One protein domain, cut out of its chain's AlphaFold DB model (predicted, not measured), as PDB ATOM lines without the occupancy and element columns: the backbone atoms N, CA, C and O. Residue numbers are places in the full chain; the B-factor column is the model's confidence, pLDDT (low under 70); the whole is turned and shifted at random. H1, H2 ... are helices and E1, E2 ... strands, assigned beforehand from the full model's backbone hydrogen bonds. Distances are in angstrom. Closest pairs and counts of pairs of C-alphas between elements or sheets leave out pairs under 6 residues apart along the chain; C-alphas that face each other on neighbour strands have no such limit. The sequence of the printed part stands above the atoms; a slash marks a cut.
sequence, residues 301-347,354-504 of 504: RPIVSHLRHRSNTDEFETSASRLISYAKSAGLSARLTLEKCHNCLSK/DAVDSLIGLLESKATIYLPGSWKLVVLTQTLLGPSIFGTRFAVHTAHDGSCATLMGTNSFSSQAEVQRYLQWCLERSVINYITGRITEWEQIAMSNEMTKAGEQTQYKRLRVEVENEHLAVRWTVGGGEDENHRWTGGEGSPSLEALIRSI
ATOM      1  N   ARG A 301      21.144 -20.621 -27.908       90.38
ATOM      2  CA  ARG A 301      19.708 -20.935 -28.057       90.38
ATOM      3  C   ARG A 301      18.806 -19.702 -28.098       90.38
ATOM      4  O   ARG A 301      18.005 -19.635 -29.033       90.38
ATOM      5  N   PRO A 302      18.905 -18.737 -27.159       90.19
ATOM      6  CA  PRO A 302      18.066 -17.543 -27.192       90.19
ATOM      7  C   PRO A 302      18.244 -16.781 -28.507       90.19
ATOM      8  O   PRO A 302      17.277 -16.533 -29.222       90.19
ATOM      9  N   ILE A 303      19.495 -16.519 -28.891       90.88
ATOM     10  CA  ILE A 303      19.856 -15.781 -30.106       90.88
ATOM     11  C   ILE A 303      19.266 -16.435 -31.359       90.88
ATOM     12  O   ILE A 303      18.601 -15.778 -32.158       90.88
ATOM     13  N   VAL A 304      19.468 -17.742 -31.529       89.69
ATOM     14  CA  VAL A 304      18.963 -18.469 -32.702       89.69
ATOM     15  C   VAL A 304      17.443 -18.504 -32.704       89.69
ATOM     16  O   VAL A 304      16.841 -18.430 -33.773       89.69
ATOM     17  N   SER A 305      16.817 -18.594 -31.526       90.06
ATOM     18  CA  SER A 305      15.364 -18.527 -31.391       90.06
ATOM     19  C   SER A 305      14.844 -17.211 -31.970       90.06
ATOM     20  O   SER A 305      13.959 -17.245 -32.821       90.06
ATOM     21  N   HIS A 306      15.456 -16.070 -31.623       89.44
ATOM     22  CA  HIS A 306      15.098 -14.754 -32.182       89.44
ATOM     23  C   HIS A 306      15.313 -14.672 -33.686       89.44
ATOM     24  O   HIS A 306      14.433 -14.214 -34.416       89.44
ATOM     25  N   LEU A 307      16.470 -15.131 -34.165       89.12
ATOM     26  CA  LEU A 307      16.810 -15.085 -35.585       89.12
ATOM     27  C   LEU A 307      15.835 -15.923 -36.425       89.12
ATOM     28  O   LEU A 307      15.300 -15.439 -37.425       89.12
ATOM     29  N   ARG A 308      15.532 -17.147 -35.978       88.38
ATOM     30  CA  ARG A 308      14.545 -18.023 -36.624       88.38
ATOM     31  C   ARG A 308      13.133 -17.478 -36.502       88.38
ATOM     32  O   ARG A 308      12.365 -17.585 -37.451       88.38
ATOM     33  N   HIS A 309      12.768 -16.912 -35.356       90.88
ATOM     34  CA  HIS A 309      11.453 -16.316 -35.162       90.88
ATOM     35  C   HIS A 309      11.221 -15.174 -36.148       90.88
ATOM     36  O   HIS A 309      10.180 -15.120 -36.800       90.88
ATOM     37  N   ARG A 310      12.221 -14.299 -36.312       89.81
ATOM     38  CA  ARG A 310      12.176 -13.200 -37.275       89.81
ATOM     39  C   ARG A 310      12.041 -13.704 -38.709       89.81
ATOM     40  O   ARG A 310      11.122 -13.267 -39.388       89.81
ATOM     41  N   SER A 311      12.894 -14.638 -39.143       88.88
ATOM     42  CA  SER A 311      12.818 -15.205 -40.503       88.88
ATOM     43  C   SER A 311      11.449 -15.840 -40.767       88.88
ATOM     44  O   SER A 311      10.780 -15.439 -41.712       88.88
ATOM     45  N   ASN A 312      10.960 -16.710 -39.878       89.44
ATOM     46  CA  ASN A 312       9.641 -17.335 -40.037       89.44
ATOM     47  C   ASN A 312       8.493 -16.311 -40.028       89.44
ATOM     48  O   ASN A 312       7.494 -16.488 -40.719       89.44
ATOM     49  N   THR A 313       8.605 -15.239 -39.240       90.94
ATOM     50  CA  THR A 313       7.580 -14.187 -39.182       90.94
ATOM     51  C   THR A 313       7.578 -13.340 -40.456       90.94
ATOM     52  O   THR A 313       6.504 -13.031 -40.968       90.94
ATOM     53  N   ASP A 314       8.751 -13.006 -40.994       90.06
ATOM     54  CA  ASP A 314       8.894 -12.253 -42.245       90.06
ATOM     55  C   ASP A 314       8.453 -13.106 -43.457       90.06
ATOM     56  O   ASP A 314       7.733 -12.639 -44.343       90.06
ATOM     57  N   GLU A 315       8.796 -14.395 -43.483       90.00
ATOM     58  CA  GLU A 315       8.318 -15.331 -44.504       90.00
ATOM     59  C   GLU A 315       6.792 -15.541 -44.402       90.00
ATOM     60  O   GLU A 315       6.085 -15.562 -45.415       90.00
ATOM     61  N   PHE A 316       6.241 -15.638 -43.189       91.06
ATOM     62  CA  PHE A 316       4.794 -15.692 -42.986       91.06
ATOM     63  C   PHE A 316       4.111 -14.408 -43.483       91.06
ATOM     64  O   PHE A 316       3.128 -14.482 -44.218       91.06
ATOM     65  N   GLU A 317       4.645 -13.234 -43.149       91.88
ATOM     66  CA  GLU A 317       4.117 -11.939 -43.590       91.88
ATOM     67  C   GLU A 317       4.102 -11.817 -45.119       91.88
ATOM     68  O   GLU A 317       3.092 -11.419 -45.707       91.88
ATOM     69  N   THR A 318       5.191 -12.206 -45.786       91.31
ATOM     70  CA  THR A 318       5.274 -12.188 -47.254       91.31
ATOM     71  C   THR A 318       4.291 -13.168 -47.899       91.31
ATOM     72  O   THR A 318       3.605 -12.806 -48.852       91.31
ATOM     73  N   SER A 319       4.144 -14.384 -47.366       89.62
ATOM     74  CA  SER A 319       3.161 -15.349 -47.884       89.62
ATOM     75  C   SER A 319       1.707 -14.898 -47.661       89.62
ATOM     76  O   SER A 319       0.895 -14.939 -48.587       89.62
ATOM     77  N   ALA A 320       1.371 -14.384 -46.474       89.62
ATOM     78  CA  ALA A 320       0.029 -13.905 -46.151       89.62
ATOM     79  C   ALA A 320      -0.344 -12.637 -46.939       89.62
ATOM     80  O   ALA A 320      -1.480 -12.497 -47.393       89.62
ATOM     81  N   SER A 321       0.606 -11.719 -47.143       90.50
ATOM     82  CA  SER A 321       0.387 -10.511 -47.948       90.50
ATOM     83  C   SER A 321       0.149 -10.824 -49.429       90.50
ATOM     84  O   SER A 321      -0.712 -10.180 -50.031       90.50
ATOM     85  N   ARG A 322       0.809 -11.850 -49.992       89.31
ATOM     86  CA  ARG A 322       0.510 -12.366 -51.345       89.31
ATOM     87  C   ARG A 322      -0.912 -12.918 -51.451       89.31
ATOM     88  O   ARG A 322      -1.646 -12.554 -52.360       89.31
ATOM     89  N   LEU A 323      -1.360 -13.724 -50.487       87.81
ATOM     90  CA  LEU A 323      -2.744 -14.229 -50.493       87.81
ATOM     91  C   LEU A 323      -3.777 -13.090 -50.442       87.81
ATOM     92  O   LEU A 323      -4.816 -13.139 -51.102       87.81
ATOM     93  N   ILE A 324      -3.478 -12.031 -49.687       88.94
ATOM     94  CA  ILE A 324      -4.339 -10.848 -49.595       88.94
ATOM     95  C   ILE A 324      -4.327 -10.032 -50.887       88.94
ATOM     96  O   ILE A 324      -5.371  -9.488 -51.248       88.94
ATOM     97  N   SER A 325      -3.196  -9.932 -51.591       89.19
ATOM     98  CA  SER A 325      -3.156  -9.231 -52.878       89.19
ATOM     99  C   SER A 325      -4.007  -9.947 -53.929       89.19
ATOM    100  O   SER A 325      -4.747  -9.274 -54.648       89.19
ATOM    101  N   TYR A 326      -4.023 -11.285 -53.947       89.00
ATOM    102  CA  TYR A 326      -4.913 -12.062 -54.821       89.00
ATOM    103  C   TYR A 326      -6.388 -11.769 -54.526       89.00
ATOM    104  O   TYR A 326      -7.138 -11.397 -55.433       89.00
ATOM    105  N   ALA A 327      -6.793 -11.824 -53.254       86.56
ATOM    106  CA  ALA A 327      -8.162 -11.505 -52.850       86.56
ATOM    107  C   ALA A 327      -8.562 -10.061 -53.220       86.56
ATOM    108  O   ALA A 327      -9.653  -9.835 -53.744       86.56
ATOM    109  N   LYS A 328      -7.669  -9.086 -53.010       88.25
ATOM    110  CA  LYS A 328      -7.913  -7.680 -53.371       88.25
ATOM    111  C   LYS A 328      -8.043  -7.473 -54.875       88.25
ATOM    112  O   LYS A 328      -8.922  -6.726 -55.291       88.25
ATOM    113  N   SER A 329      -7.224  -8.145 -55.688       86.94
ATOM    114  CA  SER A 329      -7.345  -8.071 -57.151       86.94
ATOM    115  C   SER A 329      -8.672  -8.644 -57.658       86.94
ATOM    116  O   SER A 329      -9.245  -8.113 -58.599       86.94
ATOM    117  N   ALA A 330      -9.243  -9.627 -56.953       85.25
ATOM    118  CA  ALA A 330     -10.595 -10.119 -57.210       85.25
ATOM    119  C   ALA A 330     -11.714  -9.184 -56.698       85.25
ATOM    120  O   ALA A 330     -12.895  -9.526 -56.773       85.25
ATOM    121  N   GLY A 331     -11.381  -8.002 -56.171       83.75
ATOM    122  CA  GLY A 331     -12.335  -7.044 -55.610       83.75
ATOM    123  C   GLY A 331     -12.860  -7.418 -54.219       83.75
ATOM    124  O   GLY A 331     -13.871  -6.871 -53.779       83.75
ATOM    125  N   LEU A 332     -12.208  -8.350 -53.517       87.00
ATOM    126  CA  LEU A 332     -12.633  -8.811 -52.198       87.00
ATOM    127  C   LEU A 332     -11.967  -8.012 -51.071       87.00
ATOM    128  O   LEU A 332     -10.801  -7.623 -51.140       87.00
ATOM    129  N   SER A 333     -12.709  -7.802 -49.983       85.81
ATOM    130  CA  SER A 333     -12.191  -7.125 -48.790       85.81
ATOM    131  C   SER A 333     -11.343  -8.086 -47.950       85.81
ATOM    132  O   SER A 333     -11.887  -8.982 -47.308       85.81
ATOM    133  N   ALA A 334     -10.024  -7.881 -47.927       88.19
ATOM    134  CA  ALA A 334      -9.091  -8.631 -47.085       88.19
ATOM    135  C   ALA A 334      -8.033  -7.709 -46.448       88.19
ATOM    136  O   ALA A 334      -7.523  -6.790 -47.099       88.19
ATOM    137  N   ARG A 335      -7.685  -7.945 -45.173       91.00
ATOM    138  CA  ARG A 335      -6.627  -7.195 -44.459       91.00
ATOM    139  C   ARG A 335      -5.793  -8.096 -43.549       91.00
ATOM    140  O   ARG A 335      -6.326  -9.028 -42.956       91.00
ATOM    141  N   LEU A 336      -4.522  -7.746 -43.372       90.50
ATOM    142  CA  LEU A 336      -3.600  -8.349 -42.405       90.50
ATOM    143  C   LEU A 336      -3.129  -7.270 -41.436       90.50
ATOM    144  O   LEU A 336      -2.745  -6.182 -41.857       90.50
ATOM    145  N   THR A 337      -3.150  -7.588 -40.149       91.12
ATOM    146  CA  THR A 337      -2.510  -6.802 -39.092       91.12
ATOM    147  C   THR A 337      -1.537  -7.711 -38.355       91.12
ATOM    148  O   THR A 337      -1.967  -8.711 -37.777       91.12
ATOM    149  N   LEU A 338      -0.246  -7.386 -38.402       90.00
ATOM    150  CA  LEU A 338       0.821  -8.165 -37.781       90.00
ATOM    151  C   LEU A 338       1.415  -7.393 -36.601       90.00
ATOM    152  O   LEU A 338       1.974  -6.314 -36.773       90.00
ATOM    153  N   GLU A 339       1.300  -7.969 -35.412       89.06
ATOM    154  CA  GLU A 339       1.957  -7.523 -34.187       89.06
ATOM    155  C   GLU A 339       3.219  -8.381 -34.015       89.06
ATOM    156  O   GLU A 339       3.149  -9.533 -33.575       89.06
ATOM    157  N   LYS A 340       4.369  -7.848 -34.450       84.81
ATOM    158  CA  LYS A 340       5.661  -8.535 -34.319       84.81
ATOM    159  C   LYS A 340       6.105  -8.545 -32.856       84.81
ATOM    160  O   LYS A 340       5.872  -7.593 -32.115       84.81
ATOM    161  N   CYS A 341       6.777  -9.619 -32.460       78.88
ATOM    162  CA  CYS A 341       7.384  -9.734 -31.145       78.88
ATOM    163  C   CYS A 341       8.454  -8.643 -30.952       78.88
ATOM    164  O   CYS A 341       9.382  -8.517 -31.757       78.88
ATOM    165  N   HIS A 342       8.334  -7.855 -29.882       68.56
ATOM    166  CA  HIS A 342       9.308  -6.834 -29.495       68.56
ATOM    167  C   HIS A 342       9.859  -7.173 -28.106       68.56
ATOM    168  O   HIS A 342       9.250  -6.843 -27.095       68.56
ATOM    169  N   ASN A 343      11.023  -7.821 -28.053       59.50
ATOM    170  CA  ASN A 343      11.591  -8.329 -26.792       59.50
ATOM    171  C   ASN A 343      12.247  -7.248 -25.919       59.50
ATOM    172  O   ASN A 343      12.525  -7.484 -24.747       59.50
ATOM    173  N   CYS A 344      12.466  -6.053 -26.474       54.28
ATOM    174  CA  CYS A 344      13.262  -4.994 -25.844       54.28
ATOM    175  C   CYS A 344      12.430  -3.805 -25.331       54.28
ATOM    176  O   CYS A 344      12.997  -2.774 -24.988       54.28
ATOM    177  N   LEU A 345      11.097  -3.904 -25.341       54.00
ATOM    178  CA  LEU A 345      10.196  -2.805 -24.973       54.00
ATOM    179  C   LEU A 345       9.203  -3.240 -23.885       54.00
ATOM    180  O   LEU A 345       8.018  -2.907 -23.953       54.00
ATOM    181  N   SER A 346       9.660  -3.988 -22.872       51.31
ATOM    182  CA  SER A 346       8.911  -4.023 -21.611       51.31
ATOM    183  C   SER A 346       8.802  -2.587 -21.095       51.31
ATOM    184  O   SER A 346       9.793  -1.857 -21.057       51.31
ATOM    185  N   LYS A 347       7.580  -2.158 -20.770       56.97
ATOM    186  CA  LYS A 347       7.277  -0.747 -20.495       56.97
ATOM    187  C   LYS A 347       7.918  -0.194 -19.219       56.97
ATOM    188  O   LYS A 347       8.016   1.019 -19.152       56.97
ATOM    189  N   ASP A 354      15.437  -8.658 -15.704       78.75
ATOM    190  CA  ASP A 354      14.154  -8.781 -16.409       78.75
ATOM    191  C   ASP A 354      14.305  -8.523 -17.917       78.75
ATOM    192  O   ASP A 354      13.683  -9.181 -18.754       78.75
ATOM    193  N   ALA A 355      15.190  -7.586 -18.271       78.94
ATOM    194  CA  ALA A 355      15.503  -7.251 -19.656       78.94
ATOM    195  C   ALA A 355      16.249  -8.373 -20.400       78.94
ATOM    196  O   ALA A 355      16.165  -8.459 -21.623       78.94
ATOM    197  N   VAL A 356      17.004  -9.215 -19.689       83.62
ATOM    198  CA  VAL A 356      17.697 -10.368 -20.286       83.62
ATOM    199  C   VAL A 356      16.812 -11.613 -20.246       83.62
ATOM    200  O   VAL A 356      16.841 -12.407 -21.185       83.62
ATOM    201  N   ASP A 357      15.961 -11.755 -19.233       82.12
ATOM    202  CA  ASP A 357      14.980 -12.840 -19.155       82.12
ATOM    203  C   ASP A 357      13.970 -12.779 -20.312       82.12
ATOM    204  O   ASP A 357      13.603 -13.820 -20.870       82.12
ATOM    205  N   SER A 358      13.606 -11.573 -20.772       80.31
ATOM    206  CA  SER A 358      12.785 -11.401 -21.979       80.31
ATOM    207  C   SER A 358      13.449 -11.954 -23.250       80.31
ATOM    208  O   SER A 358      12.752 -12.356 -24.181       80.31
ATOM    209  N   LEU A 359      14.786 -12.037 -23.299       82.00
ATOM    210  CA  LEU A 359      15.517 -12.617 -24.429       82.00
ATOM    211  C   LEU A 359      15.508 -14.151 -24.414       82.00
ATOM    212  O   LEU A 359      15.638 -14.751 -25.479       82.00
ATOM    213  N   ILE A 360      15.378 -14.787 -23.248       84.50
ATOM    214  CA  ILE A 360      15.475 -16.250 -23.080       84.50
ATOM    215  C   ILE A 360      14.099 -16.932 -23.228       84.50
ATOM    216  O   ILE A 360      14.023 -18.132 -23.501       84.50
ATOM    217  N   GLY A 361      13.014 -16.170 -23.069       81.25
ATOM    218  CA  GLY A 361      11.636 -16.658 -23.059       81.25
ATOM    219  C   GLY A 361      11.058 -17.126 -24.403       81.25
ATOM    220  O   GLY A 361      11.699 -17.130 -25.454       81.25
ATOM    221  N   LEU A 362       9.789 -17.539 -24.341       85.12
ATOM    222  CA  LEU A 362       8.978 -17.876 -25.511       85.12
ATOM    223  C   LEU A 362       8.735 -16.622 -26.357       85.12
ATOM    224  O   LEU A 362       8.210 -15.631 -25.858       85.12
ATOM    225  N   LEU A 363       9.052 -16.702 -27.647       88.62
ATOM    226  CA  LEU A 363       8.825 -15.609 -28.588       88.62
ATOM    227  C   LEU A 363       7.477 -15.785 -29.259       88.62
ATOM    228  O   LEU A 363       7.247 -16.813 -29.895       88.62
ATOM    229  N   GLU A 364       6.612 -14.785 -29.142       89.12
ATOM    230  CA  GLU A 364       5.267 -14.813 -29.705       89.12
ATOM    231  C   GLU A 364       5.010 -13.580 -30.578       89.12
ATOM    232  O   GLU A 364       5.106 -12.442 -30.121       89.12
ATOM    233  N   SER A 365       4.679 -13.823 -31.848       91.50
ATOM    234  CA  SER A 365       4.177 -12.817 -32.789       91.50
ATOM    235  C   SER A 365       2.737 -13.152 -33.151       91.50
ATOM    236  O   SER A 365       2.410 -14.313 -33.410       91.50
ATOM    237  N   LYS A 366       1.872 -12.141 -33.209       92.94
ATOM    238  CA  LYS A 366       0.440 -12.319 -33.459       92.94
ATOM    239  C   LYS A 366       0.039 -11.676 -34.776       92.94
ATOM    240  O   LYS A 366       0.106 -10.463 -34.945       92.94
ATOM    241  N   ALA A 367      -0.462 -12.481 -35.701       92.38
ATOM    242  CA  ALA A 367      -1.053 -12.013 -36.944       92.38
ATOM    243  C   ALA A 367      -2.572 -12.172 -36.898       92.38
ATOM    244  O   ALA A 367      -3.087 -13.249 -36.614       92.38
ATOM    245  N   THR A 368      -3.309 -11.111 -37.211       92.44
ATOM    246  CA  THR A 368      -4.760 -11.186 -37.416       92.44
ATOM    247  C   THR A 368      -5.071 -10.928 -38.883       92.44
ATOM    248  O   THR A 368      -4.775  -9.857 -39.413       92.44
ATOM    249  N   ILE A 369      -5.673 -11.914 -39.540       91.12
ATOM    250  CA  ILE A 369      -6.075 -11.862 -40.945       91.12
ATOM    251  C   ILE A 369      -7.598 -11.797 -40.994       91.12
ATOM    252  O   ILE A 369      -8.285 -12.610 -40.379       91.12
ATOM    253  N   TYR A 370      -8.126 -10.835 -41.739       90.25
ATOM    254  CA  TYR A 370      -9.543 -10.765 -42.064       90.25
ATOM    255  C   TYR A 370      -9.700 -11.151 -43.522       90.25
ATOM    256  O   TYR A 370      -9.120 -10.509 -44.403       90.25
ATOM    257  N   LEU A 371     -10.462 -12.212 -43.741       87.62
ATOM    258  CA  LEU A 371     -10.796 -12.745 -45.047       87.62
ATOM    259  C   LEU A 371     -12.256 -12.399 -45.403       87.62
ATOM    260  O   LEU A 371     -13.040 -12.019 -44.525       87.62
ATOM    261  N   PRO A 372     -12.636 -12.518 -46.685       84.38
ATOM    262  CA  PRO A 372     -13.995 -12.247 -47.152       84.38
ATOM    263  C   PRO A 372     -15.071 -13.081 -46.432       84.38
ATOM    264  O   PRO A 372     -14.801 -14.144 -45.884       84.38
ATOM    265  N   GLY A 373     -16.317 -12.597 -46.412       77.81
ATOM    266  CA  GLY A 373     -17.438 -13.344 -45.822       77.81
ATOM    267  C   GLY A 373     -17.391 -13.467 -44.291       77.81
ATOM    268  O   GLY A 373     -17.773 -14.508 -43.761       77.81
ATOM    269  N   SER A 374     -16.901 -12.433 -43.593       82.38
ATOM    270  CA  SER A 374     -16.798 -12.358 -42.119       82.38
ATOM    271  C   SER A 374     -15.830 -13.362 -41.479       82.38
ATOM    272  O   SER A 374     -15.983 -13.728 -40.316       82.38
ATOM    273  N   TRP A 375     -14.804 -13.799 -42.211       85.88
ATOM    274  CA  TRP A 375     -13.775 -14.691 -41.678       85.88
ATOM    275  C   TRP A 375     -12.678 -13.908 -40.954       85.88
ATOM    276  O   TRP A 375     -12.056 -13.004 -41.513       85.88
ATOM    277  N   LYS A 376     -12.391 -14.296 -39.712       89.12
ATOM    278  CA  LYS A 376     -11.290 -13.779 -38.898       89.12
ATOM    279  C   LYS A 376     -10.376 -14.927 -38.487       89.12
ATOM    280  O   LYS A 376     -10.803 -15.879 -37.841       89.12
ATOM    281  N   LEU A 377      -9.099 -14.812 -38.826       89.69
ATOM    282  CA  LEU A 377      -8.053 -15.758 -38.456       89.69
ATOM    283  C   LEU A 377      -7.062 -15.050 -37.532       89.69
ATOM    284  O   LEU A 377      -6.610 -13.947 -37.836       89.69
ATOM    285  N   VAL A 378      -6.711 -15.674 -36.414       91.12
ATOM    286  CA  VAL A 378      -5.633 -15.235 -35.524       91.12
ATOM    287  C   VAL A 378      -4.557 -16.308 -35.552       91.12
ATOM    288  O   VAL A 378      -4.794 -17.429 -35.115       91.12
ATOM    289  N   VAL A 379      -3.390 -15.971 -36.089       91.62
ATOM    290  CA  VAL A 379      -2.225 -16.852 -36.171       91.62
ATOM    291  C   VAL A 379      -1.194 -16.382 -35.152       91.62
ATOM    292  O   VAL A 379      -0.731 -15.245 -35.216       91.62
ATOM    293  N   LEU A 380      -0.862 -17.248 -34.202       91.88
ATOM    294  CA  LEU A 380       0.198 -17.045 -33.223       91.88
ATOM    295  C   LEU A 380       1.430 -17.817 -33.690       91.88
ATOM    296  O   LEU A 380       1.418 -19.048 -33.736       91.88
ATOM    297  N   THR A 381       2.481 -17.091 -34.052       91.88
ATOM    298  CA  THR A 381       3.794 -17.660 -34.350       91.88
ATOM    299  C   THR A 381       4.569 -17.721 -33.046       91.88
ATOM    300  O   THR A 381       4.880 -16.682 -32.472       91.88
ATOM    301  N   GLN A 382       4.869 -18.926 -32.577       91.31
ATOM    302  CA  GLN A 382       5.544 -19.192 -31.312       91.31
ATOM    303  C   GLN A 382       6.879 -19.886 -31.578       91.31
ATOM    304  O   GLN A 382       6.898 -20.944 -32.203       91.31
ATOM    305  N   THR A 383       7.997 -19.334 -31.109       90.00
ATOM    306  CA  THR A 383       9.325 -19.938 -31.310       90.00
ATOM    307  C   THR A 383      10.038 -20.138 -29.980       90.00
ATOM    308  O   THR A 383      10.211 -19.192 -29.210       90.00
ATOM    309  N   LEU A 384      10.462 -21.378 -29.717       87.69
ATOM    310  CA  LEU A 384      11.264 -21.738 -28.550       87.69
ATOM    311  C   LEU A 384      12.167 -22.936 -28.862       87.69
ATOM    312  O   LEU A 384      11.699 -24.041 -29.150       87.69
ATOM    313  N   LEU A 385      13.479 -22.735 -28.737       84.12
ATOM    314  CA  LEU A 385      14.501 -23.778 -28.885       84.12
ATOM    315  C   LEU A 385      14.812 -24.448 -27.540       84.12
ATOM    316  O   LEU A 385      15.949 -24.480 -27.073       84.12
ATOM    317  N   GLY A 386      13.769 -24.976 -26.908       80.00
ATOM    318  CA  GLY A 386      13.828 -25.639 -25.612       80.00
ATOM    319  C   GLY A 386      12.654 -26.600 -25.415       80.00
ATOM    320  O   GLY A 386      11.841 -26.775 -26.333       80.00
ATOM    321  N   PRO A 387      12.554 -27.227 -24.228       72.62
ATOM    322  CA  PRO A 387      11.455 -28.127 -23.894       72.62
ATOM    323  C   PRO A 387      10.098 -27.474 -24.183       72.62
ATOM    324  O   PRO A 387       9.929 -26.300 -23.867       72.62
ATOM    325  N   SER A 388       9.156 -28.249 -24.739       74.38
ATOM    326  CA  SER A 388       7.782 -27.913 -25.192       74.38
ATOM    327  C   SER A 388       7.573 -27.686 -26.697       74.38
ATOM    328  O   SER A 388       6.556 -28.153 -27.206       74.38
ATOM    329  N   ILE A 389       8.500 -27.038 -27.420       78.06
ATOM    330  CA  ILE A 389       8.309 -26.715 -28.856       78.06
ATOM    331  C   ILE A 389       9.473 -27.204 -29.727       78.06
ATOM    332  O   ILE A 389       9.227 -27.756 -30.794       78.06
ATOM    333  N   PHE A 390      10.726 -27.034 -29.284       82.25
ATOM    334  CA  PHE A 390      11.936 -27.358 -30.060       82.25
ATOM    335  C   PHE A 390      11.925 -26.820 -31.509       82.25
ATOM    336  O   PHE A 390      12.368 -27.496 -32.437       82.25
ATOM    337  N   GLY A 391      11.430 -25.599 -31.720       86.38
ATOM    338  CA  GLY A 391      11.286 -25.021 -33.057       86.38
ATOM    339  C   GLY A 391      10.296 -23.863 -33.109       86.38
ATOM    340  O   GLY A 391      10.125 -23.144 -32.123       86.38
ATOM    341  N   THR A 392       9.650 -23.700 -34.264       89.31
ATOM    342  CA  THR A 392       8.556 -22.744 -34.476       89.31
ATOM    343  C   THR A 392       7.239 -23.503 -34.590       89.31
ATOM    344  O   THR A 392       7.137 -24.485 -35.323       89.31
ATOM    345  N   ARG A 393       6.223 -23.041 -33.869       92.38
ATOM    346  CA  ARG A 393       4.851 -23.532 -33.909       92.38
ATOM    347  C   ARG A 393       3.941 -22.394 -34.344       92.38
ATOM    348  O   ARG A 393       4.041 -21.289 -33.827       92.38
ATOM    349  N   PHE A 394       3.016 -22.681 -35.247       91.44
ATOM    350  CA  PHE A 394       1.981 -21.748 -35.669       91.44
ATOM    351  C   PHE A 394       0.636 -22.234 -35.144       91.44
ATOM    352  O   PHE A 394       0.136 -23.262 -35.600       91.44
ATOM    353  N   ALA A 395       0.057 -21.531 -34.174       91.00
ATOM    354  CA  ALA A 395      -1.283 -21.813 -33.673       91.00
ATOM    355  C   ALA A 395      -2.295 -20.911 -34.386       91.00
ATOM    356  O   ALA A 395      -2.219 -19.689 -34.300       91.00
ATOM    357  N   VAL A 396      -3.230 -21.509 -35.121       90.38
ATOM    358  CA  VAL A 396      -4.242 -20.802 -35.904       90.38
ATOM    359  C   VAL A 396      -5.604 -20.969 -35.244       90.38
ATOM    360  O   VAL A 396      -6.124 -22.078 -35.112       90.38
ATOM    361  N   HIS A 397      -6.192 -19.843 -34.861       89.25
ATOM    362  CA  HIS A 397      -7.550 -19.731 -34.350       89.25
ATOM    363  C   HIS A 397      -8.429 -19.114 -35.431       89.25
ATOM    364  O   HIS A 397      -8.124 -18.034 -35.937       89.25
ATOM    365  N   THR A 398      -9.517 -19.780 -35.791       85.12
ATOM    366  CA  THR A 398     -10.431 -19.307 -36.832       85.12
ATOM    367  C   THR A 398     -11.796 -18.991 -36.224       85.12
ATOM    368  O   THR A 398     -12.280 -19.694 -35.343       85.12
ATOM    369  N   ALA A 399     -12.401 -17.891 -36.661       82.50
ATOM    370  CA  ALA A 399     -13.733 -17.459 -36.258       82.50
ATOM    371  C   ALA A 399     -14.468 -16.924 -37.492       82.50
ATOM    372  O   ALA A 399     -13.944 -16.047 -38.180       82.50
ATOM    373  N   HIS A 400     -15.648 -17.461 -37.799       76.75
ATOM    374  CA  HIS A 400     -16.459 -17.019 -38.934       76.75
ATOM    375  C   HIS A 400     -17.941 -17.392 -38.752       76.75
ATOM    376  O   HIS A 400     -18.252 -18.367 -38.073       76.75
ATOM    377  N   ASP A 401     -18.840 -16.669 -39.424       66.88
ATOM    378  CA  ASP A 401     -20.304 -16.814 -39.294       66.88
ATOM    379  C   ASP A 401     -20.923 -17.746 -40.364       66.88
ATOM    380  O   ASP A 401     -22.048 -17.553 -40.813       66.88
ATOM    381  N   GLY A 402     -20.161 -18.736 -40.840       63.00
ATOM    382  CA  GLY A 402     -20.527 -19.577 -41.996       63.00
ATOM    383  C   GLY A 402     -20.923 -21.008 -41.624       63.00
ATOM    384  O   GLY A 402     -20.656 -21.467 -40.518       63.00
ATOM    385  N   SER A 403     -21.469 -21.761 -42.582       58.25
ATOM    386  CA  SER A 403     -21.864 -23.176 -42.422       58.25
ATOM    387  C   SER A 403     -20.738 -24.079 -41.889       58.25
ATOM    388  O   SER A 403     -21.006 -25.030 -41.160       58.25
ATOM    389  N   CYS A 404     -19.474 -23.757 -42.180       58.47
ATOM    390  CA  CYS A 404     -18.289 -24.485 -41.702       58.47
ATOM    391  C   CYS A 404     -17.844 -24.150 -40.259       58.47
ATOM    392  O   CYS A 404     -16.841 -24.705 -39.807       58.47
ATOM    393  N   ALA A 405     -18.533 -23.253 -39.540       60.00
ATOM    394  CA  ALA A 405     -18.059 -22.715 -38.256       60.00
ATOM    395  C   ALA A 405     -17.966 -23.785 -37.159       60.00
ATOM    396  O   ALA A 405     -17.133 -23.691 -36.263       60.00
ATOM    397  N   THR A 406     -18.778 -24.839 -37.256       55.75
ATOM    398  CA  THR A 406     -18.794 -25.965 -36.310       55.75
ATOM    399  C   THR A 406     -17.636 -26.949 -36.498       55.75
ATOM    400  O   THR A 406     -17.374 -27.750 -35.606       55.75
ATOM    401  N   LEU A 407     -16.937 -26.903 -37.638       58.03
ATOM    402  CA  LEU A 407     -15.844 -27.823 -37.990       58.03
ATOM    403  C   LEU A 407     -14.455 -27.271 -37.646       58.03
ATOM    404  O   LEU A 407     -13.443 -27.921 -37.903       58.03
ATOM    405  N   MET A 408     -14.393 -26.056 -37.111       64.94
ATOM    406  CA  MET A 408     -13.159 -25.301 -36.960       64.94
ATOM    407  C   MET A 408     -12.788 -25.156 -35.484       64.94
ATOM    408  O   MET A 408     -13.552 -24.620 -34.687       64.94
ATOM    409  N   GLY A 409     -11.599 -25.642 -35.128       68.56
ATOM    410  CA  GLY A 409     -11.004 -25.501 -33.801       68.56
ATOM    411  C   GLY A 409      -9.648 -24.802 -33.852       68.56
ATOM    412  O   GLY A 409      -9.260 -24.203 -34.855       68.56
ATOM    413  N   THR A 410      -8.903 -24.890 -32.755       82.00
ATOM    414  CA  THR A 410      -7.529 -24.388 -32.682       82.00
ATOM    415  C   THR A 410      -6.585 -25.389 -33.343       82.00
ATOM    416  O   THR A 410      -6.338 -26.461 -32.789       82.00
ATOM    417  N   ASN A 411      -6.054 -25.047 -34.515       87.25
ATOM    418  CA  ASN A 411      -5.119 -25.903 -35.244       87.25
ATOM    419  C   ASN A 411      -3.684 -25.461 -34.976       87.25
ATOM    420  O   ASN A 411      -3.417 -24.266 -34.869       87.25
ATOM    421  N   SER A 412      -2.749 -26.404 -34.876       88.56
ATOM    422  CA  SER A 412      -1.336 -26.064 -34.741       88.56
ATOM    423  C   SER A 412      -0.465 -26.778 -35.751       88.56
ATOM    424  O   SER A 412      -0.563 -27.994 -35.886       88.56
ATOM    425  N   PHE A 413       0.420 -26.017 -36.380       90.38
ATOM    426  CA  PHE A 413       1.306 -26.472 -37.442       90.38
ATOM    427  C   PHE A 413       2.764 -26.253 -37.044       90.38
ATOM    428  O   PHE A 413       3.085 -25.291 -36.342       90.38
ATOM    429  N   SER A 414       3.645 -27.138 -37.502       87.31
ATOM    430  CA  SER A 414       5.096 -27.041 -37.286       87.31
ATOM    431  C   SER A 414       5.845 -26.498 -38.502       87.31
ATOM    432  O   SER A 414       6.980 -26.051 -38.374       87.31
ATOM    433  N   SER A 415       5.227 -26.540 -39.686       89.50
ATOM    434  CA  SER A 415       5.837 -26.086 -40.933       89.50
ATOM    435  C   SER A 415       5.096 -24.891 -41.509       89.50
ATOM    436  O   SER A 415       3.866 -24.872 -41.572       89.50
ATOM    437  N   GLN A 416       5.847 -23.917 -42.015       87.12
ATOM    438  CA  GLN A 416       5.264 -22.772 -42.700       87.12
ATOM    439  C   GLN A 416       4.483 -23.178 -43.961       87.12
ATOM    440  O   GLN A 416       3.435 -22.600 -44.245       87.12
ATOM    441  N   ALA A 417       4.930 -24.208 -44.683       89.69
ATOM    442  CA  ALA A 417       4.223 -24.700 -45.865       89.69
ATOM    443  C   ALA A 417       2.834 -25.268 -45.516       89.69
ATOM    444  O   ALA A 417       1.889 -25.132 -46.293       89.69
ATOM    445  N   GLU A 418       2.687 -25.887 -44.342       91.12
ATOM    446  CA  GLU A 418       1.395 -26.389 -43.856       91.12
ATOM    447  C   GLU A 418       0.457 -25.239 -43.497       91.12
ATOM    448  O   GLU A 418      -0.707 -25.251 -43.894       91.12
ATOM    449  N   VAL A 419       0.976 -24.212 -42.816       90.88
ATOM    450  CA  VAL A 419       0.211 -22.999 -42.493       90.88
ATOM    451  C   VAL A 419      -0.248 -22.301 -43.762       90.88
ATOM    452  O   VAL A 419      -1.409 -21.919 -43.857       90.88
ATOM    453  N   GLN A 420       0.630 -22.164 -44.755       90.44
ATOM    454  CA  GLN A 420       0.289 -21.548 -46.032       90.44
ATOM    455  C   GLN A 420      -0.842 -22.307 -46.734       90.44
ATOM    456  O   GLN A 420      -1.819 -21.686 -47.142       90.44
ATOM    457  N   ARG A 421      -0.764 -23.642 -46.807       90.56
ATOM    458  CA  ARG A 421      -1.847 -24.475 -47.364       90.56
ATOM    459  C   ARG A 421      -3.148 -24.320 -46.585       90.56
ATOM    460  O   ARG A 421      -4.220 -24.239 -47.177       90.56
ATOM    461  N   TYR A 422      -3.064 -24.237 -45.259       90.12
ATOM    462  CA  TYR A 422      -4.235 -24.012 -44.421       90.12
ATOM    463  C   TYR A 422      -4.860 -22.628 -44.657       90.12
ATOM    464  O   TYR A 422      -6.083 -22.508 -44.718       90.12
ATOM    465  N   LEU A 423      -4.046 -21.585 -44.848       89.31
ATOM    466  CA  LEU A 423      -4.523 -20.245 -45.197       89.31
ATOM    467  C   LEU A 423      -5.151 -20.196 -46.596       89.31
ATOM    468  O   LEU A 423      -6.180 -19.544 -46.759       89.31
ATOM    469  N   GLN A 424      -4.582 -20.901 -47.578       90.31
ATOM    470  CA  GLN A 424      -5.161 -21.046 -48.921       90.31
ATOM    471  C   GLN A 424      -6.546 -21.685 -48.850       90.31
ATOM    472  O   GLN A 424      -7.521 -21.123 -49.342       90.31
ATOM    473  N   TRP A 425      -6.654 -22.792 -48.122       88.94
ATOM    474  CA  TRP A 425      -7.920 -23.475 -47.883       88.94
ATOM    475  C   TRP A 425      -8.939 -22.605 -47.125       88.94
ATOM    476  O   TRP A 425     -10.134 -22.618 -47.434       88.94
ATOM    477  N   CYS A 426      -8.492 -21.793 -46.157       87.88
ATOM    478  CA  CYS A 426      -9.360 -20.813 -45.496       87.88
ATOM    479  C   CYS A 426      -9.854 -19.754 -46.489       87.88
ATOM    480  O   CYS A 426     -11.024 -19.378 -46.443       87.88
ATOM    481  N   LEU A 427      -8.990 -19.287 -47.398       88.62
ATOM    482  CA  LEU A 427      -9.356 -18.312 -48.421       88.62
ATOM    483  C   LEU A 427     -10.393 -18.887 -49.395       88.62
ATOM    484  O   LEU A 427     -11.427 -18.250 -49.582       88.62
ATOM    485  N   GLU A 428     -10.196 -20.096 -49.928       88.69
ATOM    486  CA  GLU A 428     -11.164 -20.779 -50.808       88.69
ATOM    487  C   GLU A 428     -12.569 -20.818 -50.193       88.69
ATOM    488  O   GLU A 428     -13.562 -20.437 -50.815       88.69
ATOM    489  N   ARG A 429     -12.650 -21.208 -48.919       86.38
ATOM    490  CA  ARG A 429     -13.920 -21.295 -48.189       86.38
ATOM    491  C   ARG A 429     -14.505 -19.935 -47.846       86.38
ATOM    492  O   ARG A 429     -15.722 -19.773 -47.885       86.38
ATOM    493  N   SER A 430     -13.662 -18.955 -47.541       87.31
ATOM    494  CA  SER A 430     -14.099 -17.581 -47.283       87.31
ATOM    495  C   SER A 430     -14.720 -16.936 -48.527       87.31
ATOM    496  O   SER A 430     -15.733 -16.244 -48.426       87.31
ATOM    497  N   VAL A 431     -14.180 -17.237 -49.716       87.06
ATOM    498  CA  VAL A 431     -14.717 -16.789 -51.006       87.06
ATOM    499  C   VAL A 431     -16.082 -17.424 -51.261       87.06
ATOM    500  O   VAL A 431     -17.023 -16.721 -51.608       87.06
ATOM    501  N   ILE A 432     -16.240 -18.722 -51.009       86.00
ATOM    502  CA  ILE A 432     -17.538 -19.404 -51.157       86.00
ATOM    503  C   ILE A 432     -18.570 -18.867 -50.165       86.00
ATOM    504  O   ILE A 432     -19.720 -18.630 -50.535       86.00
ATOM    505  N   ASN A 433     -18.165 -18.602 -48.920       85.00
ATOM    506  CA  ASN A 433     -19.040 -17.973 -47.930       85.00
ATOM    507  C   ASN A 433     -19.462 -16.558 -48.366       85.00
ATOM    508  O   ASN A 433     -20.596 -16.138 -48.163       85.00
ATOM    509  N   TYR A 434     -18.557 -15.820 -49.010       85.56
ATOM    510  CA  TYR A 434     -18.864 -14.516 -49.586       85.56
ATOM    511  C   TYR A 434     -19.851 -14.610 -50.764       85.56
ATOM    512  O   TYR A 434     -20.772 -13.797 -50.843       85.56
ATOM    513  N   ILE A 435     -19.693 -15.605 -51.646       84.00
ATOM    514  CA  ILE A 435     -20.599 -15.839 -52.782       84.00
ATOM    515  C   ILE A 435     -21.990 -16.230 -52.280       84.00
ATOM    516  O   ILE A 435     -22.956 -15.567 -52.636       84.00
ATOM    517  N   THR A 436     -22.094 -17.233 -51.406       80.69
ATOM    518  CA  THR A 436     -23.380 -17.681 -50.827       80.69
ATOM    519  C   THR A 436     -24.108 -16.568 -50.071       80.69
ATOM    520  O   THR A 436     -25.328 -16.460 -50.162       80.69
ATOM    521  N   GLY A 437     -23.377 -15.701 -49.361       76.75
ATOM    522  CA  GLY A 437     -23.964 -14.582 -48.622       76.75
ATOM    523  C   GLY A 437     -24.473 -13.423 -49.490       76.75
ATOM    524  O   GLY A 437     -25.286 -12.634 -49.015       76.75
ATOM    525  N   ARG A 438     -24.006 -13.287 -50.742       79.56
ATOM    526  CA  ARG A 438     -24.397 -12.188 -51.651       79.56
ATOM    527  C   ARG A 438     -25.209 -12.623 -52.868       79.56
ATOM    528  O   ARG A 438     -25.995 -11.825 -53.372       79.56
ATOM    529  N   ILE A 439     -25.006 -13.841 -53.359       76.19
ATOM    530  CA  ILE A 439     -25.606 -14.377 -54.583       76.19
ATOM    531  C   ILE A 439     -26.313 -15.686 -54.222       76.19
ATOM    532  O   ILE A 439     -25.692 -16.740 -54.118       76.19
ATOM    533  N   THR A 440     -27.631 -15.615 -54.049       72.38
ATOM    534  CA  THR A 440     -28.467 -16.734 -53.574       72.38
ATOM    535  C   THR A 440     -28.679 -17.844 -54.605       72.38
ATOM    536  O   THR A 440     -29.253 -18.874 -54.283       72.38
ATOM    537  N   GLU A 441     -28.262 -17.633 -55.853       80.50
ATOM    538  CA  GLU A 441     -28.488 -18.568 -56.963       80.50
ATOM    539  C   GLU A 441     -27.496 -19.741 -56.993       80.50
ATOM    540  O   GLU A 441     -27.706 -20.702 -57.731       80.50
ATOM    541  N   TRP A 442     -26.404 -19.651 -56.230       80.88
ATOM    542  CA  TRP A 442     -25.361 -20.670 -56.176       80.88
ATOM    543  C   TRP A 442     -25.410 -21.411 -54.840       80.88
ATOM    544  O   TRP A 442     -25.209 -20.819 -53.779       80.88
ATOM    545  N   GLU A 443     -25.609 -22.726 -54.896       81.31
ATOM    546  CA  GLU A 443     -25.627 -23.601 -53.724       81.31
ATOM    547  C   GLU A 443     -24.286 -24.326 -53.575       81.31
ATOM    548  O   GLU A 443     -23.734 -24.853 -54.543       81.31
ATOM    549  N   GLN A 444     -23.736 -24.359 -52.358       82.25
ATOM    550  CA  GLN A 444     -22.476 -25.049 -52.080       82.25
ATOM    551  C   GLN A 444     -22.676 -26.571 -52.038       82.25
ATOM    552  O   GLN A 444     -23.518 -27.076 -51.297       82.25
ATOM    553  N   ILE A 445     -21.836 -27.321 -52.755       81.19
ATOM    554  CA  ILE A 445     -21.897 -28.786 -52.766       81.19
ATOM    555  C   ILE A 445     -21.108 -29.333 -51.575       81.19
ATOM    556  O   ILE A 445     -19.894 -29.150 -51.509       81.19
ATOM    557  N   ALA A 446     -21.768 -30.039 -50.653       73.19
ATOM    558  CA  ALA A 446     -21.133 -30.862 -49.609       73.19
ATOM    559  C   ALA A 446     -19.999 -30.171 -48.809       73.19
ATOM    560  O   ALA A 446     -19.017 -30.811 -48.440       73.19
ATOM    561  N   MET A 447     -20.110 -28.859 -48.554       72.38
ATOM    562  CA  MET A 447     -19.077 -28.047 -47.877       72.38
ATOM    563  C   MET A 447     -17.692 -28.060 -48.566       72.38
ATOM    564  O   MET A 447     -16.658 -27.805 -47.937       72.38
ATOM    565  N   SER A 448     -17.667 -28.377 -49.860       79.44
ATOM    566  CA  SER A 448     -16.470 -28.407 -50.701       79.44
ATOM    567  C   SER A 448     -16.130 -27.017 -51.246       79.44
ATOM    568  O   SER A 448     -16.817 -26.031 -50.956       79.44
ATOM    569  N   ASN A 449     -15.063 -26.938 -52.044       82.00
ATOM    570  CA  ASN A 449     -14.687 -25.734 -52.774       82.00
ATOM    571  C   ASN A 449     -15.522 -25.503 -54.059       82.00
ATOM    572  O   ASN A 449     -15.138 -24.710 -54.921       82.00
ATOM    573  N   GLU A 450     -16.653 -26.202 -54.195       85.19
ATOM    574  CA  GLU A 450     -17.496 -26.200 -55.385       85.19
ATOM    575  C   GLU A 450     -18.929 -25.755 -55.096       85.19
ATOM    576  O   GLU A 450     -19.500 -26.014 -54.031       85.19
ATOM    577  N   MET A 451     -19.527 -25.113 -56.092       83.75
ATOM    578  CA  MET A 451     -20.892 -24.615 -56.073       83.75
ATOM    579  C   MET A 451     -21.624 -25.039 -57.343       83.75
ATOM    580  O   MET A 451     -21.021 -25.143 -58.413       83.75
ATOM    581  N   THR A 452     -22.931 -25.250 -57.238       85.19
ATOM    582  CA  THR A 452     -23.809 -25.548 -58.372       85.19
ATOM    583  C   THR A 452     -24.944 -24.553 -58.470       85.19
ATOM    584  O   THR A 452     -25.499 -24.127 -57.460       85.19
ATOM    585  N   LYS A 453     -25.319 -24.236 -59.706       83.56
ATOM    586  CA  LYS A 453     -26.527 -23.489 -60.044       83.56
ATOM    587  C   LYS A 453     -27.325 -24.288 -61.071       83.56
ATOM    588  O   LYS A 453     -26.767 -24.767 -62.063       83.56
ATOM    589  N   ALA A 454     -28.625 -24.445 -60.828       73.12
ATOM    590  CA  ALA A 454     -29.538 -25.049 -61.793       73.12
ATOM    591  C   ALA A 454     -29.772 -24.063 -62.951       73.12
ATOM    592  O   ALA A 454     -30.184 -22.927 -62.722       73.12
ATOM    593  N   GLY A 455     -29.454 -24.467 -64.184       63.12
ATOM    594  CA  GLY A 455     -29.707 -23.673 -65.388       63.12
ATOM    595  C   GLY A 455     -31.051 -23.999 -66.043       63.12
ATOM    596  O   GLY A 455     -31.696 -25.001 -65.729       63.12
ATOM    597  N   GLU A 456     -31.468 -23.154 -66.986       59.44
ATOM    598  CA  GLU A 456     -32.607 -23.438 -67.864       59.44
ATOM    599  C   GLU A 456     -32.240 -24.553 -68.869       59.44
ATOM    600  O   GLU A 456     -31.109 -24.632 -69.340       59.44
ATOM    601  N   GLN A 457     -33.197 -25.435 -69.190       53.00
ATOM    602  CA  GLN A 457     -33.046 -26.545 -70.152       53.00
ATOM    603  C   GLN A 457     -31.926 -27.565 -69.834       53.00
ATOM    604  O   GLN A 457     -31.039 -27.816 -70.647       53.00
ATOM    605  N   THR A 458     -31.984 -28.236 -68.675       55.22
ATOM    606  CA  THR A 458     -31.126 -29.399 -68.308       55.22
ATOM    607  C   THR A 458     -29.609 -29.153 -68.224       55.22
ATOM    608  O   THR A 458     -28.855 -30.090 -67.969       55.22
ATOM    609  N   GLN A 459     -29.143 -27.909 -68.359       66.25
ATOM    610  CA  GLN A 459     -27.738 -27.552 -68.161       66.25
ATOM    611  C   GLN A 459     -27.482 -27.200 -66.691       66.25
ATOM    612  O   GLN A 459     -28.078 -26.272 -66.149       66.25
ATOM    613  N   TYR A 460     -26.578 -27.923 -66.031       74.19
ATOM    614  CA  TYR A 460     -26.059 -27.524 -64.722       74.19
ATOM    615  C   TYR A 460     -24.815 -26.653 -64.912       74.19
ATOM    616  O   TYR A 460     -23.997 -26.914 -65.801       74.19
ATOM    617  N   LYS A 461     -24.674 -25.615 -64.082       83.00
ATOM    618  CA  LYS A 461     -23.436 -24.838 -63.977       83.00
ATOM    619  C   LYS A 461     -22.713 -25.250 -62.707       83.00
ATOM    620  O   LYS A 461     -23.329 -25.277 -61.641       83.00
ATOM    621  N   ARG A 462     -21.427 -25.578 -62.810       84.81
ATOM    622  CA  ARG A 462     -20.576 -25.892 -61.653       84.81
ATOM    623  C   ARG A 462     -19.432 -24.899 -61.607       84.81
ATOM    624  O   ARG A 462     -18.781 -24.683 -62.622       84.81
ATOM    625  N   LEU A 463     -19.200 -24.323 -60.439       86.88
ATOM    626  CA  LEU A 463     -18.134 -23.372 -60.164       86.88
ATOM    627  C   LEU A 463     -17.219 -23.966 -59.099       86.88
ATOM    628  O   LEU A 463     -17.703 -24.479 -58.096       86.88
ATOM    629  N   ARG A 464     -15.908 -23.889 -59.298       87.69
ATOM    630  CA  ARG A 464     -14.892 -24.294 -58.330       87.69
ATOM    631  C   ARG A 464     -13.954 -23.128 -58.052       87.69
ATOM    632  O   ARG A 464     -13.445 -22.506 -58.983       87.69
ATOM    633  N   VAL A 465     -13.707 -22.864 -56.773       87.44
ATOM    634  CA  VAL A 465     -12.703 -21.899 -56.316       87.44
ATOM    635  C   VAL A 465     -11.436 -22.659 -55.935       87.44
ATOM    636  O   VAL A 465     -11.493 -23.596 -55.140       87.44
ATOM    637  N   GLU A 466     -10.296 -22.265 -56.491       88.69
ATOM    638  CA  GLU A 466      -8.990 -22.850 -56.176       88.69
ATOM    639  C   GLU A 466      -8.007 -21.723 -55.848       88.69
ATOM    640  O   GLU A 466      -7.923 -20.729 -56.571       88.69
ATOM    641  N   VAL A 467      -7.272 -21.852 -54.748       84.81
ATOM    642  CA  VAL A 467      -6.198 -20.923 -54.383       84.81
ATOM    643  C   VAL A 467      -4.883 -21.678 -54.450       84.81
ATOM    644  O   VAL A 467      -4.559 -22.482 -53.579       84.81
ATOM    645  N   GLU A 468      -4.093 -21.379 -55.473       83.62
ATOM    646  CA  GLU A 468      -2.743 -21.910 -55.614       83.62
ATOM    647  C   GLU A 468      -1.702 -20.895 -55.113       83.62
ATOM    648  O   GLU A 468      -2.015 -19.758 -54.754       83.62
ATOM    649  N   ASN A 469      -0.428 -21.299 -55.071       75.56
ATOM    650  CA  ASN A 469       0.662 -20.456 -54.562       75.56
ATOM    651  C   ASN A 469       0.812 -19.120 -55.306       75.56
ATOM    652  O   ASN A 469       1.265 -18.154 -54.702       75.56
ATOM    653  N   GLU A 470       0.427 -19.081 -56.581       81.88
ATOM    654  CA  GLU A 470       0.682 -17.948 -57.477       81.88
ATOM    655  C   GLU A 470      -0.584 -17.170 -57.860       81.88
ATOM    656  O   GLU A 470      -0.490 -16.092 -58.449       81.88
ATOM    657  N   HIS A 471      -1.775 -17.720 -57.593       84.25
ATOM    658  CA  HIS A 471      -3.026 -17.112 -58.035       84.25
ATOM    659  C   HIS A 471      -4.258 -17.648 -57.296       84.25
ATOM    660  O   HIS A 471      -4.304 -18.795 -56.855       84.25
ATOM    661  N   LEU A 472      -5.294 -16.811 -57.239       87.50
ATOM    662  CA  LEU A 472      -6.671 -17.240 -57.003       87.50
ATOM    663  C   LEU A 472      -7.291 -17.578 -58.365       87.50
ATOM    664  O   LEU A 472      -7.201 -16.773 -59.289       87.50
ATOM    665  N   ALA A 473      -7.910 -18.744 -58.504       87.69
ATOM    666  CA  ALA A 473      -8.612 -19.169 -59.706       87.69
ATOM    667  C   ALA A 473     -10.079 -19.468 -59.410       87.69
ATOM    668  O   ALA A 473     -10.428 -20.047 -58.380       87.69
ATOM    669  N   VAL A 474     -10.935 -19.129 -60.366       87.31
ATOM    670  CA  VAL A 474     -12.298 -19.650 -60.433       87.31
ATOM    671  C   VAL A 474     -12.424 -20.413 -61.738       87.31
ATOM    672  O   VAL A 474     -12.156 -19.858 -62.804       87.31
ATOM    673  N   ARG A 475     -12.792 -21.691 -61.642       87.62
ATOM    674  CA  ARG A 475     -13.088 -22.560 -62.783       87.62
ATOM    675  C   ARG A 475     -14.585 -22.784 -62.857       87.62
ATOM    676  O   ARG A 475     -15.202 -23.029 -61.821       87.62
ATOM    677  N   TRP A 476     -15.176 -22.721 -64.040       87.19
ATOM    678  CA  TRP A 476     -16.588 -23.041 -64.211       87.19
ATOM    679  C   TRP A 476     -16.835 -23.911 -65.436       87.19
ATOM    680  O   TRP A 476     -16.097 -23.875 -66.415       87.19
ATOM    681  N   THR A 477     -17.899 -24.706 -65.356       84.00
ATOM    682  CA  THR A 477     -18.387 -25.561 -66.441       84.00
ATOM    683  C   THR A 477     -19.865 -25.306 -66.666       84.00
ATOM    684  O   THR A 477     -20.635 -25.184 -65.709       84.00
ATOM    685  N   VAL A 478     -20.266 -25.251 -67.935       81.50
ATOM    686  CA  VAL A 478     -21.665 -25.113 -68.355       81.50
ATOM    687  C   VAL A 478     -22.041 -26.350 -69.167       81.50
ATOM    688  O   VAL A 478     -21.453 -26.614 -70.213       81.50
ATOM    689  N   GLY A 479     -22.995 -27.146 -68.672       69.19
ATOM    690  CA  GLY A 479     -23.591 -28.248 -69.442       69.19
ATOM    691  C   GLY A 479     -22.643 -29.393 -69.836       69.19
ATOM    692  O   GLY A 479     -22.932 -30.095 -70.800       69.19
ATOM    693  N   GLY A 480     -21.529 -29.588 -69.117       66.12
ATOM    694  CA  GLY A 480     -20.555 -30.659 -69.385       66.12
ATOM    695  C   GLY A 480     -19.533 -30.369 -70.498       66.12
ATOM    696  O   GLY A 480     -18.900 -31.309 -70.972       66.12
ATOM    697  N   GLY A 481     -19.391 -29.106 -70.925       68.62
ATOM    698  CA  GLY A 481     -18.339 -28.643 -71.848       68.62
ATOM    699  C   GLY A 481     -16.954 -28.469 -71.197       68.62
ATOM    700  O   GLY A 481     -16.753 -28.877 -70.056       68.62
ATOM    701  N   GLU A 482     -16.004 -27.870 -71.929       74.12
ATOM    702  CA  GLU A 482     -14.644 -27.587 -71.429       74.12
ATOM    703  C   GLU A 482     -14.645 -26.598 -70.247       74.12
ATOM    704  O   GLU A 482     -15.456 -25.673 -70.191       74.12
ATOM    705  N   ASP A 483     -13.718 -26.801 -69.305       79.62
ATOM    706  CA  ASP A 483     -13.537 -25.947 -68.128       79.62
ATOM    707  C   ASP A 483     -12.970 -24.576 -68.534       79.62
ATOM    708  O   ASP A 483     -11.795 -24.451 -68.900       79.62
ATOM    709  N   GLU A 484     -13.764 -23.520 -68.380       83.50
ATOM    710  CA  GLU A 484     -13.264 -22.148 -68.452       83.50
ATOM    711  C   GLU A 484     -12.657 -21.752 -67.099       83.50
ATOM    712  O   GLU A 484     -13.132 -22.162 -66.035       83.50
ATOM    713  N   ASN A 485     -11.573 -20.968 -67.112       87.00
ATOM    714  CA  ASN A 485     -10.958 -20.470 -65.885       87.00
ATOM    715  C   ASN A 485     -10.560 -19.000 -65.983       87.00
ATOM    716  O   ASN A 485     -10.100 -18.524 -67.019       87.00
ATOM    717  N   HIS A 486     -10.698 -18.297 -64.862       85.62
ATOM    718  CA  HIS A 486     -10.158 -16.959 -64.676       85.62
ATOM    719  C   HIS A 486      -9.201 -16.952 -63.488       85.62
ATOM    720  O   HIS A 486      -9.468 -17.597 -62.472       85.62
ATOM    721  N   ARG A 487      -8.081 -16.232 -63.621       88.38
ATOM    722  CA  ARG A 487      -6.986 -16.224 -62.645       88.38
ATOM    723  C   ARG A 487      -6.652 -14.802 -62.217       88.38
ATOM    724  O   ARG A 487      -6.346 -13.956 -63.053       88.38
ATOM    725  N   TRP A 488      -6.633 -14.578 -60.912       86.44
ATOM    726  CA  TRP A 488      -6.192 -13.342 -60.280       86.44
ATOM    727  C   TRP A 488      -4.792 -13.532 -59.695       86.44
ATOM    728  O   TRP A 488      -4.604 -14.281 -58.737       86.44
ATOM    729  N   THR A 489      -3.814 -12.836 -60.271       83.69
ATOM    730  CA  THR A 489      -2.393 -12.873 -59.874       83.69
ATOM    731  C   THR A 489      -1.966 -11.647 -59.055       83.69
ATOM    732  O   THR A 489      -0.782 -11.467 -58.784       83.69
ATOM    733  N   GLY A 490      -2.906 -10.786 -58.643       74.75
ATOM    734  CA  GLY A 490      -2.612  -9.571 -57.870       74.75
ATOM    735  C   GLY A 490      -2.387  -8.299 -58.701       74.75
ATOM    736  O   GLY A 490      -2.072  -7.264 -58.123       74.75
ATOM    737  N   GLY A 491      -2.544  -8.352 -60.031       73.88
ATOM    738  CA  GLY A 491      -2.443  -7.183 -60.917       73.88
ATOM    739  C   GLY A 491      -3.705  -6.308 -60.944       73.88
ATOM    740  O   GLY A 491      -4.826  -6.804 -60.785       73.88
ATOM    741  N   GLU A 492      -3.527  -5.004 -61.174       65.25
ATOM    742  CA  GLU A 492      -4.623  -4.041 -61.343       65.25
ATOM    743  C   GLU A 492      -5.295  -4.210 -62.720       65.25
ATOM    744  O   GLU A 492      -4.617  -4.342 -63.737       65.25
ATOM    745  N   GLY A 493      -6.634  -4.214 -62.758       65.25
ATOM    746  CA  GLY A 493      -7.419  -4.283 -64.002       65.25
ATOM    747  C   GLY A 493      -8.111  -5.620 -64.297       65.25
ATOM    748  O   GLY A 493      -8.708  -5.770 -65.360       65.25
ATOM    749  N   SER A 494      -8.071  -6.587 -63.376       74.94
ATOM    750  CA  SER A 494      -8.864  -7.821 -63.482       74.94
ATOM    751  C   SER A 494     -10.347  -7.574 -63.141       74.94
ATOM    752  O   SER A 494     -10.656  -6.694 -62.331       74.94
ATOM    753  N   PRO A 495     -11.295  -8.309 -63.760       80.56
ATOM    754  CA  PRO A 495     -12.707  -8.203 -63.416       80.56
ATOM    755  C   PRO A 495     -12.919  -8.601 -61.952       80.56
ATOM    756  O   PRO A 495     -12.344  -9.577 -61.466       80.56
ATOM    757  N   SER A 496     -13.770  -7.849 -61.246       84.75
ATOM    758  CA  SER A 496     -14.172  -8.229 -59.888       84.75
ATOM    759  C   SER A 496     -14.827  -9.614 -59.899       84.75
ATOM    760  O   SER A 496     -15.545  -9.952 -60.844       84.75
ATOM    761  N   LEU A 497     -14.627 -10.393 -58.833       83.38
ATOM    762  CA  LEU A 497     -15.233 -11.716 -58.674       83.38
ATOM    763  C   LEU A 497     -16.752 -11.660 -58.875       83.38
ATOM    764  O   LEU A 497     -17.334 -12.531 -59.510       83.38
ATOM    765  N   GLU A 498     -17.396 -10.612 -58.362       81.62
ATOM    766  CA  GLU A 498     -18.845 -10.442 -58.455       81.62
ATOM    767  C   GLU A 498     -19.306 -10.188 -59.901       81.62
ATOM    768  O   GLU A 498     -20.321 -10.736 -60.328       81.62
ATOM    769  N   ALA A 499     -18.539  -9.416 -60.679       81.38
ATOM    770  CA  ALA A 499     -18.809  -9.217 -62.102       81.38
ATOM    771  C   ALA A 499     -18.606 -10.509 -62.907       81.38
ATOM    772  O   ALA A 499     -19.428 -10.818 -63.768       81.38
ATOM    773  N   LEU A 500     -17.560 -11.284 -62.591       83.56
ATOM    774  CA  LEU A 500     -17.300 -12.570 -63.239       83.56
ATOM    775  C   LEU A 500     -18.434 -13.567 -62.958       83.56
ATOM    776  O   LEU A 500     -18.989 -14.131 -63.892       83.56
ATOM    777  N   ILE A 501     -18.842 -13.734 -61.697       82.06
ATOM    778  CA  ILE A 501     -19.892 -14.700 -61.327       82.06
ATOM    779  C   ILE A 501     -21.253 -14.331 -61.926       82.06
ATOM    780  O   ILE A 501     -22.018 -15.226 -62.259       82.06
ATOM    781  N   ARG A 502     -21.565 -13.040 -62.093       80.75
ATOM    782  CA  ARG A 502     -22.799 -12.609 -62.777       80.75
ATOM    783  C   ARG A 502     -22.758 -12.819 -64.293       80.75
ATOM    784  O   ARG A 502     -23.816 -12.863 -64.910       80.75
ATOM    785  N   SER A 503     -21.565 -12.889 -64.888       77.50
ATOM    786  CA  SER A 503     -21.395 -13.178 -66.319       77.50
ATOM    787  C   SER A 503     -21.480 -14.672 -66.649       77.50
ATOM    788  O   SER A 503     -21.777 -15.016 -67.791       77.50
ATOM    789  N   ILE A 504     -21.245 -15.529 -65.646       73.00
ATOM    790  CA  ILE A 504     -21.379 -16.992 -65.710       73.00
ATOM    791  C   ILE A 504     -22.838 -17.381 -65.523       73.00
ATOM    792  O   ILE A 504     -23.319 -18.186 -66.349       73.00
TER     793      ILE A 504
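AT A GLANCE: This is residues 301 to 347 and 354 to 504 of the 504 residues of a protein of Orbilia oligospora (UniProt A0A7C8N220). A long rod holds two antiparallel sheets, one toward each end; the long helices H1 and H4 cover one face of the larger sheet, E1 to E5, and H4 reaches on over the smaller one, E6 to E9. H2 lies at one end of the rod, and H5 grazes the smaller sheet. The 198 printed residues, with five named helices and nine named strands in the order H1 E1 H2 E2 E3 E4 H3 E5 H4 E6 E7 E8 E9 H5, are of mixed class. The whole is only just loose, close to compact, with a radius of gyration of the C-alphas of 19.8 A and spans of 73 by 36 by 29 A.

IN THESE COORDINATES: Begin with the larger sheet: E1 is residues 335 to 339, E2 363 to 371, 25.8 A long, E3 375 to 384, 29.1 A, E4 391 to 399, 26.3 A, and E5 411 to 413. Find C-alpha 301 at (19.708, -20.935, -28.057); from there H1 runs 41.8 A to residue 329. H2 is residues 354 to 360, H3 403 to 407. H4, residues 416 to 438, is 32.7 A long and begins at (5.264, -22.772, -42.700). E6 is residues 450 to 454, E7 460 to 467, 23.3 A long, E8 472 to 478, and E9 484 to 488. H5, residues 497 to 503, ends at (-21.395, -13.178, -66.319).

HOW THE PARTS SIT: In the larger sheet look for N 337 and O 368 of E1 and E2, 2.9 A, N 367 and O 379 of E2 and E3, 2.8 A, N 380 and O 395 of E3 and E4, 2.8 A, and N 396 and O 411 of E4 and E5, 2.8 A. H1 and H4 are on the same face, making two layers, helices over a sheet, at heights of 8.5 A and 8.7 A. H1 and H4 touch at a shallow tilt of 29 degrees, the same way; the closest C-alphas are those of Ser 319 and Gln 420, 7.1 A. H4 is also on the second sheet at a height of 5.8 A, with C-alphas 424 and 467 closest to E7 at 5.6 A. That sheet is a meander, each strand the antiparallel neighbour of the one before: see N 451 and O 463, 2.8 A, N 464 and O 475, 2.8 A, and N 474 and O 486, 3.0 A. H5 only grazes it with residues 497 to 501. H1 and H2 only just touch, with 3 pairs of C-alphas within 8 A; the closest are those of Pro 302 and Ile 360, 5.0 A. H3 is near H4. Every O i to N i+4 pair is within hydrogen-bond range in H1, H4 and H5, but 2 of 3 in H2 and 0 of 1 in H3, where 1 of 2 O i to N i+3 pairs is.

THE WHOLE: The farthest C-alphas, those of Asp 354 and Gln 457, are 73.7 A apart. Residues 348 to 353 are not printed; C-alphas 347 and 354 are 11.3 A apart across the cut. The link from H4 to E6 is long. Mean pLDDT of the printed part is 82.4; it is under 70 at residues 342 to 347, 401 to 409, 455 to 459, 479 to 481 and 492 to 493.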